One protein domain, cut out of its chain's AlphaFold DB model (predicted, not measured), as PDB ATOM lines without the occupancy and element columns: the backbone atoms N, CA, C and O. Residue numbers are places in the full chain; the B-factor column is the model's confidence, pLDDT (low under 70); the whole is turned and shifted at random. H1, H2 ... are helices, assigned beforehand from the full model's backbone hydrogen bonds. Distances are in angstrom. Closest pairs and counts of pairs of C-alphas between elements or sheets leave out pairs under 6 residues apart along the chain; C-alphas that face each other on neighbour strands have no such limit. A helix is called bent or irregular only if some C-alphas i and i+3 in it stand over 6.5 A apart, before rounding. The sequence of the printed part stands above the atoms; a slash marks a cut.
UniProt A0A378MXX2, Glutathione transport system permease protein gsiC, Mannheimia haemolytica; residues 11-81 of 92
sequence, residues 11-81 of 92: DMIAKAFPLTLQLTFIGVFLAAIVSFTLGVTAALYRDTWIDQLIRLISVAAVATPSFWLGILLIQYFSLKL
ATOM      1  N   ASP A  11      70.397 116.305 114.505       89.75
ATOM      2  CA  ASP A  11      71.043 115.671 115.657       89.75
ATOM      3  C   ASP A  11      70.296 114.409 116.101       89.75
ATOM      4  O   ASP A  11      70.911 113.426 116.517       89.75
ATOM      5  N   MET A  12      68.965 114.395 115.978       88.81
ATOM      6  CA  MET A  12      68.161 113.198 116.252       88.81
ATOM      7  C   MET A  12      68.450 112.088 115.235       88.81
ATOM      8  O   MET A  12      68.638 110.931 115.618       88.81
ATOM      9  N   ILE A  13      68.535 112.440 113.949       91.31
ATOM     10  CA  ILE A  13      68.875 111.494 112.878       91.31
ATOM     11  C   ILE A  13      70.295 110.963 113.080       91.31
ATOM     12  O   ILE A  13      70.498 109.751 113.031       91.31
ATOM     13  N   ALA A  14      71.262 111.839 113.363       92.38
ATOM     14  CA  ALA A  14      72.657 111.461 113.575       92.38
ATOM     15  C   ALA A  14      72.833 110.471 114.740       92.38
ATOM     16  O   ALA A  14      73.696 109.598 114.670       92.38
ATOM     17  N   LYS A  15      71.991 110.554 115.780       89.25
ATOM     18  CA  LYS A  15      71.981 109.594 116.898       89.25
ATOM     19  C   LYS A  15      71.350 108.247 116.530       89.25
ATOM     20  O   LYS A  15      71.860 107.208 116.937       89.25
ATOM     21  N   ALA A  16      70.251 108.240 115.774       89.88
ATOM     22  CA  ALA A  16      69.527 107.010 115.432       89.88
ATOM     23  C   ALA A  16      70.163 106.227 114.268       89.88
ATOM     24  O   ALA A  16      70.122 104.999 114.237       89.88
ATOM     25  N   PHE A  17      70.765 106.928 113.308       93.81
ATOM     26  CA  PHE A  17      71.339 106.346 112.098       93.81
ATOM     27  C   PHE A  17      72.370 105.223 112.339       93.81
ATOM     28  O   PHE A  17      72.202 104.153 111.747       93.81
ATOM     29  N   PRO A  18      73.396 105.388 113.203       92.12
ATOM     30  CA  PRO A  18      74.368 104.321 113.448       92.12
ATOM     31  C   PRO A  18      73.726 103.072 114.066       92.12
ATOM     32  O   PRO A  18      74.114 101.957 113.719       92.12
ATOM     33  N   LEU A  19      72.701 103.238 114.910       90.38
ATOM     34  CA  LEU A  19      71.966 102.120 115.509       90.38
ATOM     35  C   LEU A  19      71.210 101.320 114.445       90.38
ATOM     36  O   LEU A  19      71.315 100.095 114.393       90.38
ATOM     37  N   THR A  20      70.494 102.008 113.554       92.31
ATOM     38  CA  THR A  20      69.789 101.360 112.442       92.31
ATOM     39  C   THR A  20      70.762 100.637 111.518       92.31
ATOM     40  O   THR A  20      70.481  99.511 111.109       92.31
ATOM     41  N   LEU A  21      71.915 101.241 111.212       95.31
ATOM     42  CA  LEU A  21      72.949 100.607 110.389       95.31
ATOM     43  C   LEU A  21      73.460  99.324 111.028       95.31
ATOM     44  O   LEU A  21      73.517  98.292 110.364       95.31
ATOM     45  N   GLN A  22      73.796  99.372 112.312       92.25
ATOM     46  CA  GLN A  22      74.294  98.207 113.020       92.25
ATOM     47  C   GLN A  22      73.279  97.058 113.016       92.25
ATOM     48  O   GLN A  22      73.625  95.933 112.648       92.25
ATOM     49  N   LEU A  23      72.026  97.343 113.378       91.44
ATOM     50  CA  LEU A  23      70.953  96.346 113.367       91.44
ATOM     51  C   LEU A  23      70.729  95.782 111.958       91.44
ATOM     52  O   LEU A  23      70.556  94.575 111.794       91.44
ATOM     53  N   THR A  24      70.796  96.640 110.939       95.06
ATOM     54  CA  THR A  24      70.661  96.239 109.535       95.06
ATOM     55  C   THR A  24      71.787  95.302 109.115       95.06
ATOM     56  O   THR A  24      71.515  94.248 108.546       95.06
ATOM     57  N   PHE A  25      73.044  95.634 109.420       96.94
ATOM     58  CA  PHE A  25      74.190  94.797 109.057       96.94
ATOM     59  C   PHE A  25      74.144  93.431 109.735       96.94
ATOM     60  O   PHE A  25      74.344  92.420 109.064       96.94
ATOM     61  N   ILE A  26      73.831  93.386 111.032       94.38
ATOM     62  CA  ILE A  26      73.682  92.121 111.762       94.38
ATOM     63  C   ILE A  26      72.543  91.294 111.155       94.38
ATOM     64  O   ILE A  26      72.722  90.107 110.875       94.38
ATOM     65  N   GLY A  27      71.391  91.921 110.893       94.88
ATOM     66  CA  GLY A  27      70.233  91.255 110.300       94.88
ATOM     67  C   GLY A  27      70.524  90.682 108.913       94.88
ATOM     68  O   GLY A  27      70.242  89.513 108.661       94.88
ATOM     69  N   VAL A  28      71.144  91.470 108.031       97.25
ATOM     70  CA  VAL A  28      71.529  91.033 106.679       97.25
ATOM     71  C   VAL A  28      72.570  89.923 106.736       97.25
ATOM     72  O   VAL A  28      72.457  88.951 105.991       97.25
ATOM     73  N   PHE A  29      73.557  90.027 107.622       97.94
ATOM     74  CA  PHE A  29      74.591  89.006 107.771       97.94
ATOM     75  C   PHE A  29      73.999  87.657 108.198       97.94
ATOM     76  O   PHE A  29      74.265  86.633 107.564       97.94
ATOM     77  N   LEU A  30      73.130  87.657 109.214       96.31
ATOM     78  CA  LEU A  30      72.425  86.450 109.652       96.31
ATOM     79  C   LEU A  30      71.497  85.908 108.558       96.31
ATOM     80  O   LEU A  30      71.508  84.707 108.282       96.31
ATOM     81  N   ALA A  31      70.737  86.783 107.895       96.00
ATOM     82  CA  ALA A  31      69.857  86.393 106.800       96.00
ATOM     83  C   ALA A  31      70.640  85.753 105.647       96.00
ATOM     84  O   ALA A  31      70.209  84.732 105.116       96.00
ATOM     85  N   ALA A  32      71.804  86.298 105.287       98.00
ATOM     86  CA  ALA A  32      72.658  85.757 104.237       98.00
ATOM     87  C   ALA A  32      73.146  84.343 104.581       98.00
ATOM     88  O   ALA A  32      72.999  83.441 103.764       98.00
ATOM     89  N   ILE A  33      73.646  84.117 105.802       98.25
ATOM     90  CA  ILE A  33      74.121  82.791 106.231       98.25
ATOM     91  C   ILE A  33      72.979  81.765 106.217       98.25
ATOM     92  O   ILE A  33      73.119  80.670 105.662       98.25
ATOM     93  N   VAL A  34      71.834  82.113 106.807       96.88
ATOM     94  CA  VAL A  34      70.700  81.186 106.933       96.88
ATOM     95  C   VAL A  34      70.067  80.901 105.570       96.88
ATOM     96  O   VAL A  34      69.860  79.743 105.218       96.88
ATOM     97  N   SER A  35      69.802  81.933 104.766       95.88
ATOM     98  CA  SER A  35      69.214  81.750 103.432       95.88
ATOM     99  C   SER A  35      70.149  81.002 102.486       95.88
ATOM    100  O   SER A  35      69.683  80.152 101.732       95.88
ATOM    101  N   PHE A  36      71.458  81.252 102.554       97.38
ATOM    102  CA  PHE A  36      72.434  80.543 101.734       97.38
ATOM    103  C   PHE A  36      72.499  79.058 102.097       97.38
ATOM    104  O   PHE A  36      72.393  78.209 101.216       97.38
ATOM    105  N   THR A  37      72.610  78.719 103.385       97.06
ATOM    106  CA  THR A  37      72.682  77.314 103.825       97.06
ATOM    107  C   THR A  37      71.401  76.544 103.506       97.06
ATOM    108  O   THR A  37      71.470  75.455 102.930       97.06
ATOM    109  N   LEU A  38      70.229  77.113 103.804       96.06
ATOM    110  CA  LEU A  38      68.943  76.492 103.480       96.06
ATOM    111  C   LEU A  38      68.702  76.421 101.968       96.06
ATOM    112  O   LEU A  38      68.262  75.387 101.471       96.06
ATOM    113  N   GLY A  39      69.033  77.477 101.223       96.00
ATOM    114  CA  GLY A  39      68.862  77.532  99.772       96.00
ATOM    115  C   GLY A  39      69.743  76.525  99.034       96.00
ATOM    116  O   GLY A  39      69.251  75.794  98.175       96.00
ATOM    117  N   VAL A  40      71.024  76.425  99.405       97.38
ATOM    118  CA  VAL A  40      71.942  75.424  98.835       97.38
ATOM    119  C   VAL A  40      71.476  74.011  99.179       97.38
ATOM    120  O   VAL A  40      71.443  73.152  98.302       97.38
ATOM    121  N   THR A  41      71.051  73.767 100.423       96.75
ATOM    122  CA  THR A  41      70.547  72.447 100.840       96.75
ATOM    123  C   THR A  41      69.290  72.058 100.059       96.75
ATOM    124  O   THR A  41      69.218  70.950  99.531       96.75
ATOM    125  N   ALA A  42      68.326  72.968  99.908       96.00
ATOM    126  CA  ALA A  42      67.125  72.723  99.109       96.00
ATOM    127  C   ALA A  42      67.455  72.435  97.634       96.00
ATOM    128  O   ALA A  42      66.850  71.553  97.028       96.00
ATOM    129  N   ALA A  43      68.449  73.129  97.066       95.25
ATOM    130  CA  ALA A  43      68.889  72.908  95.692       95.25
ATOM    131  C   ALA A  43      69.585  71.548  95.497       95.25
ATOM    132  O   ALA A  43      69.356  70.890  94.482       95.25
ATOM    133  N   LEU A  44      70.410  71.118  96.457       97.38
ATOM    134  CA  LEU A  44      71.086  69.815  96.420       97.38
ATOM    135  C   LEU A  44      70.104  68.649  96.592       97.38
ATOM    136  O   LEU A  44      70.247  67.625  95.928       97.38
ATOM    137  N   TYR A  45      69.098  68.810  97.453       95.69
ATOM    138  CA  TYR A  45      68.083  67.796  97.760       95.69
ATOM    139  C   TYR A  45      66.743  68.075  97.070       95.69
ATOM    140  O   TYR A  45      65.672  67.831  97.636       95.69
ATOM    141  N   ARG A  46      66.799  68.596  95.845       93.38
ATOM    142  CA  ARG A  46      65.624  68.989  95.067       93.38
ATOM    143  C   ARG A  46      64.601  67.853  94.954       93.38
ATOM    144  O   ARG A  46      64.971  66.699  94.759       93.38
ATOM    145  N   ASP A  47      63.319  68.204  95.067       93.12
ATOM    146  CA  ASP A  47      62.169  67.288  94.964       93.12
ATOM    147  C   ASP A  47      62.120  66.183  96.044       93.12
ATOM    148  O   ASP A  47      61.255  65.306  96.016       93.12
ATOM    149  N   THR A  48      62.988  66.250  97.060       96.50
ATOM    150  CA  THR A  48      62.908  65.394  98.250       96.50
ATOM    151  C   THR A  48      62.082  66.046  99.364       96.50
ATOM    152  O   THR A  48      61.739  67.230  99.311       96.50
ATOM    153  N   TRP A  49      61.796  65.287 100.427       96.69
ATOM    154  CA  TRP A  49      61.100  65.804 101.611       96.69
ATOM    155  C   TRP A  49      61.837  66.982 102.278       96.69
ATOM    156  O   TRP A  49      61.191  67.829 102.891       96.69
ATOM    157  N   ILE A  50      63.166  67.069 102.127       95.38
ATOM    158  CA  ILE A  50      63.987  68.155 102.684       95.38
ATOM    159  C   ILE A  50      63.678  69.473 101.962       95.38
ATOM    160  O   ILE A  50      63.410  70.480 102.616       95.38
ATOM    161  N   ASP A  51      63.649  69.463 100.623       96.31
ATOM    162  CA  ASP A  51      63.263  70.629  99.814       96.31
ATOM    163  C   ASP A  51      61.825  71.063 100.139       96.31
ATOM    164  O   ASP A  51      61.561  72.239 100.396       96.31
ATOM    165  N   GLN A  52      60.895  70.108 100.246       96.00
ATOM    166  CA  GLN A  52      59.504  70.402 100.612       96.00
ATOM    167  C   GLN A  52      59.384  71.065 101.993       96.00
ATOM    168  O   GLN A  52      58.639  72.036 102.137       96.00
ATOM    169  N   LEU A  53      60.137  70.594 102.994       97.12
ATOM    170  CA  LEU A  53      60.144  71.186 104.333       97.12
ATOM    171  C   LEU A  53      60.702  72.616 104.314       97.12
ATOM    172  O   LEU A  53      60.097  73.519 104.894       97.12
ATOM    173  N   ILE A  54      61.820  72.844 103.618       96.50
ATOM    174  CA  ILE A  54      62.432  74.177 103.500       96.50
ATOM    175  C   ILE A  54      61.481  75.145 102.789       96.50
ATOM    176  O   ILE A  54      61.306  76.280 103.243       96.50
ATOM    177  N   ARG A  55      60.810  74.705 101.718       95.50
ATOM    178  CA  ARG A  55      59.788  75.503 101.022       95.50
ATOM    179  C   ARG A  55      58.611  75.833 101.923       95.50
ATOM    180  O   ARG A  55      58.196  76.987 101.952       95.50
ATOM    181  N   LEU A  56      58.098  74.856 102.671       96.81
ATOM    182  CA  LEU A  56      56.986  75.068 103.596       96.81
ATOM    183  C   LEU A  56      57.342  76.118 104.652       96.81
ATOM    184  O   LEU A  56      56.584  77.066 104.849       96.81
ATOM    185  N   ILE A  57      58.512  75.984 105.285       95.69
ATOM    186  CA  ILE A  57      59.002  76.948 106.280       95.69
ATOM    187  C   ILE A  57      59.186  78.330 105.645       95.69
ATOM    188  O   ILE A  57      58.782  79.329 106.235       95.69
ATOM    189  N   SER A  58      59.738  78.399 104.432       95.00
ATOM    190  CA  SER A  58      59.942  79.664 103.714       95.00
ATOM    191  C   SER A  58      58.617  80.367 103.415       95.00
ATOM    192  O   SER A  58      58.473  81.558 103.679       95.00
ATOM    193  N   VAL A  59      57.620  79.629 102.918       96.06
ATOM    194  CA  VAL A  59      56.279  80.167 102.650       96.06
ATOM    195  C   VAL A  59      55.605  80.609 103.945       96.06
ATOM    196  O   VAL A  59      55.042  81.700 103.986       96.06
ATOM    197  N   ALA A  60      55.700  79.817 105.015       95.88
ATOM    198  CA  ALA A  60      55.148  80.181 106.316       95.88
ATOM    199  C   ALA A  60      55.795  81.460 106.873       95.88
ATOM    200  O   ALA A  60      55.083  82.352 107.329       95.88
ATOM    201  N   ALA A  61      57.121  81.587 106.786       92.75
ATOM    202  CA  ALA A  61      57.848  82.774 107.234       92.75
ATOM    203  C   ALA A  61      57.447  84.033 106.447       92.75
ATOM    204  O   ALA A  61      57.260  85.086 107.049       92.75
ATOM    205  N   VAL A  62      57.262  83.923 105.127       94.00
ATOM    206  CA  VAL A  62      56.828  85.041 104.265       94.00
ATOM    207  C   VAL A  62      55.357  85.404 104.492       94.00
ATOM    208  O   VAL A  62      55.002  86.580 104.457       94.00
ATOM    209  N   ALA A  63      54.496  84.412 104.731       95.69
ATOM    210  CA  ALA A  63      53.073  84.627 104.990       95.69
ATOM    211  C   ALA A  63      52.804  85.206 106.388       95.69
ATOM    212  O   ALA A  63      51.757  85.811 106.624       95.69
ATOM    213  N   THR A  64      53.733  85.008 107.324       95.44
ATOM    214  CA  THR A  64      53.592  85.475 108.700       95.44
ATOM    215  C   THR A  64      53.901  86.972 108.800       95.44
ATOM    216  O   THR A  64      54.963  87.409 108.358       95.44
ATOM    217  N   PRO A  65      53.038  87.781 109.442       95.94
ATOM    218  CA  PRO A  65      53.340  89.186 109.683       95.94
ATOM    219  C   PRO A  65      54.617  89.362 110.517       95.94
ATOM    220  O   PRO A  65      54.749  88.793 111.603       95.94
ATOM    221  N   SER A  66      55.538  90.203 110.040       92.12
ATOM    222  CA  SER A  66      56.858  90.389 110.659       92.12
ATOM    223  C   SER A  66      56.788  90.882 112.106       92.12
ATOM    224  O   SER A  66      57.545  90.408 112.948       92.12
ATOM    225  N   PHE A  67      55.854  91.784 112.424       94.25
ATOM    226  CA  PHE A  67      55.663  92.282 113.789       94.25
ATOM    227  C   PHE A  67      55.248  91.158 114.750       94.25
ATOM    228  O   PHE A  67      55.746  91.084 115.870       94.25
ATOM    229  N   TRP A  68      54.356  90.270 114.305       95.62
ATOM    230  CA  TRP A  68      53.843  89.171 115.118       95.62
ATOM    231  C   TRP A  68      54.942  88.144 115.365       95.62
ATOM    232  O   TRP A  68      55.167  87.740 116.504       95.62
ATOM    233  N   LEU A  69      55.694  87.807 114.314       93.88
ATOM    234  CA  LEU A  69      56.859  86.935 114.416       93.88
ATOM    235  C   LEU A  69      57.917  87.537 115.353       93.88
ATOM    236  O   LEU A  69      58.429  86.836 116.220       93.88
ATOM    237  N   GLY A  70      58.185  88.842 115.252       92.25
ATOM    238  CA  GLY A  70      59.092  89.553 116.156       92.25
ATOM    239  C   GLY A  70      58.677  89.449 117.625       92.25
ATOM    240  O   GLY A  70      59.509  89.133 118.473       92.25
ATOM    241  N   ILE A  71      57.388  89.629 117.932       93.44
ATOM    242  CA  ILE A  71      56.862  89.487 119.301       93.44
ATOM    243  C   ILE A  71      57.040  88.051 119.818       93.44
ATOM    244  O   ILE A  71      57.468  87.864 120.957       93.44
ATOM    245  N   LEU A  72      56.758  87.036 118.993       94.31
ATOM    246  CA  LEU A  72      56.955  85.634 119.376       94.31
ATOM    247  C   LEU A  72      58.429  85.299 119.619       94.31
ATOM    248  O   LEU A  72      58.743  84.598 120.582       94.31
ATOM    249  N   LEU A  73      59.333  85.819 118.784       92.25
ATOM    250  CA  LEU A  73      60.771  85.651 118.976       92.25
ATOM    251  C   LEU A  73      61.232  86.299 120.286       92.25
ATOM    252  O   LEU A  73      61.952  85.655 121.044       92.25
ATOM    253  N   ILE A  74      60.784  87.520 120.597       92.06
ATOM    254  CA  ILE A  74      61.097  88.171 121.879       92.06
ATOM    255  C   ILE A  74      60.572  87.321 123.039       92.06
ATOM    256  O   ILE A  74      61.323  87.014 123.962       92.06
ATOM    257  N   GLN A  75      59.314  86.881 122.989       92.81
ATOM    258  CA  GLN A  75      58.732  86.063 124.054       92.81
ATOM    259  C   GLN A  75      59.516  84.762 124.273       92.81
ATOM    260  O   GLN A  75      59.779  84.381 125.412       92.81
ATOM    261  N   TYR A  76      59.912  84.082 123.200       93.94
ATOM    262  CA  TYR A  76      60.623  82.815 123.310       93.94
ATOM    263  C   TYR A  76      62.080  82.998 123.752       93.94
ATOM    264  O   TYR A  76      62.503  82.404 124.741       93.94
ATOM    265  N   PHE A  77      62.851  83.834 123.057       92.81
ATOM    266  CA  PHE A  77      64.287  83.967 123.311       92.81
ATOM    267  C   PHE A  77      64.615  84.823 124.528       92.81
ATOM    268  O   PHE A  77      65.611  84.558 125.197       92.81
ATOM    269  N   SER A  78      63.800  85.835 124.819       90.75
ATOM    270  CA  SER A  78      64.048  86.723 125.951       90.75
ATOM    271  C   SER A  78      63.401  86.220 127.231       90.75
ATOM    272  O   SER A  78      64.078  86.144 128.243       90.75
ATOM    273  N   LEU A  79      62.117  85.845 127.197       89.06
ATOM    274  CA  LEU A  79      61.373  85.558 128.434       89.06
ATOM    275  C   LEU A  79      61.395  84.087 128.843       89.06
ATOM    276  O   LEU A  79      61.249  83.782 130.022       89.06
ATOM    277  N   LYS A  80      61.489  83.165 127.880       90.75
ATOM    278  CA  LYS A  80      61.496  81.725 128.176       90.75
ATOM    279  C   LYS A  80      62.909  81.162 128.283       90.75
ATOM    280  O   LYS A  80      63.129  80.235 129.055       90.75
ATOM    281  N   LEU A  81      63.822  81.662 127.452       89.88
ATOM    282  CA  LEU A  81      65.174  81.124 127.308       89.88
ATOM    283  C   LEU A  81      66.248  81.993 127.977       89.88
ATOM    284  O   LEU A  81      67.371  81.522 128.128       89.88
TER     285      LEU A  81
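Overview. This is residues 11 to 81 of the 92 residues of the protein "Glutathione transport system permease protein gsiC" of Mannheimia haemolytica (UniProt A0A378MXX2). Look first for one long helix, H1, which makes the longest axis; shorter H2 folds back beside its last part as a hairpin, and H3 turns off beyond H2 as a free arm. Residues 11 to 34 of H1 stick out. The printed part has 71 residues with three named helices, in the order H1, H2, H3 along the chain, and no named strand; its class is all helix, and the whole is only just loose, close to extended, radius of gyration of the C-alphas 16.3 A, spans 53 by 26 by 23 A.

Arrangement. Start at H1, residues 11 to 44, only just irregular: C-alphas 15 and 18 are 6.7 A apart. Its residues 38 to 43 alone touch residues 50 to 54 of H2, residues 49 to 63; closest are the C-alphas of Ala 42 and Asp 51, 4.4 A. This helical hairpin has a shallow tilt of 26 degrees, opposite ways. H3, residues 66 to 80, is apart from H1, and only just apart from H2, closest C-alphas 8.4 A. Every O i to N i+4 pair is within hydrogen-bond range in H2 and H3, and 28 of 30 in H1.

Along the chain. Find C-alpha 11 at (71.043, 115.671, 115.657); H1 runs 49.7 A to C-alpha 44. H2 measures 20.7 A; H3 runs 20.1 A to C-alpha 80 at (61.496, 81.725, 128.176).

Size, cuts and confidence. The C-alphas farthest apart, Asp 11 and Thr 48, are 53.8 A apart. Both links are tight, the printed part has no cut, and no printed residue is under pLDDT 70.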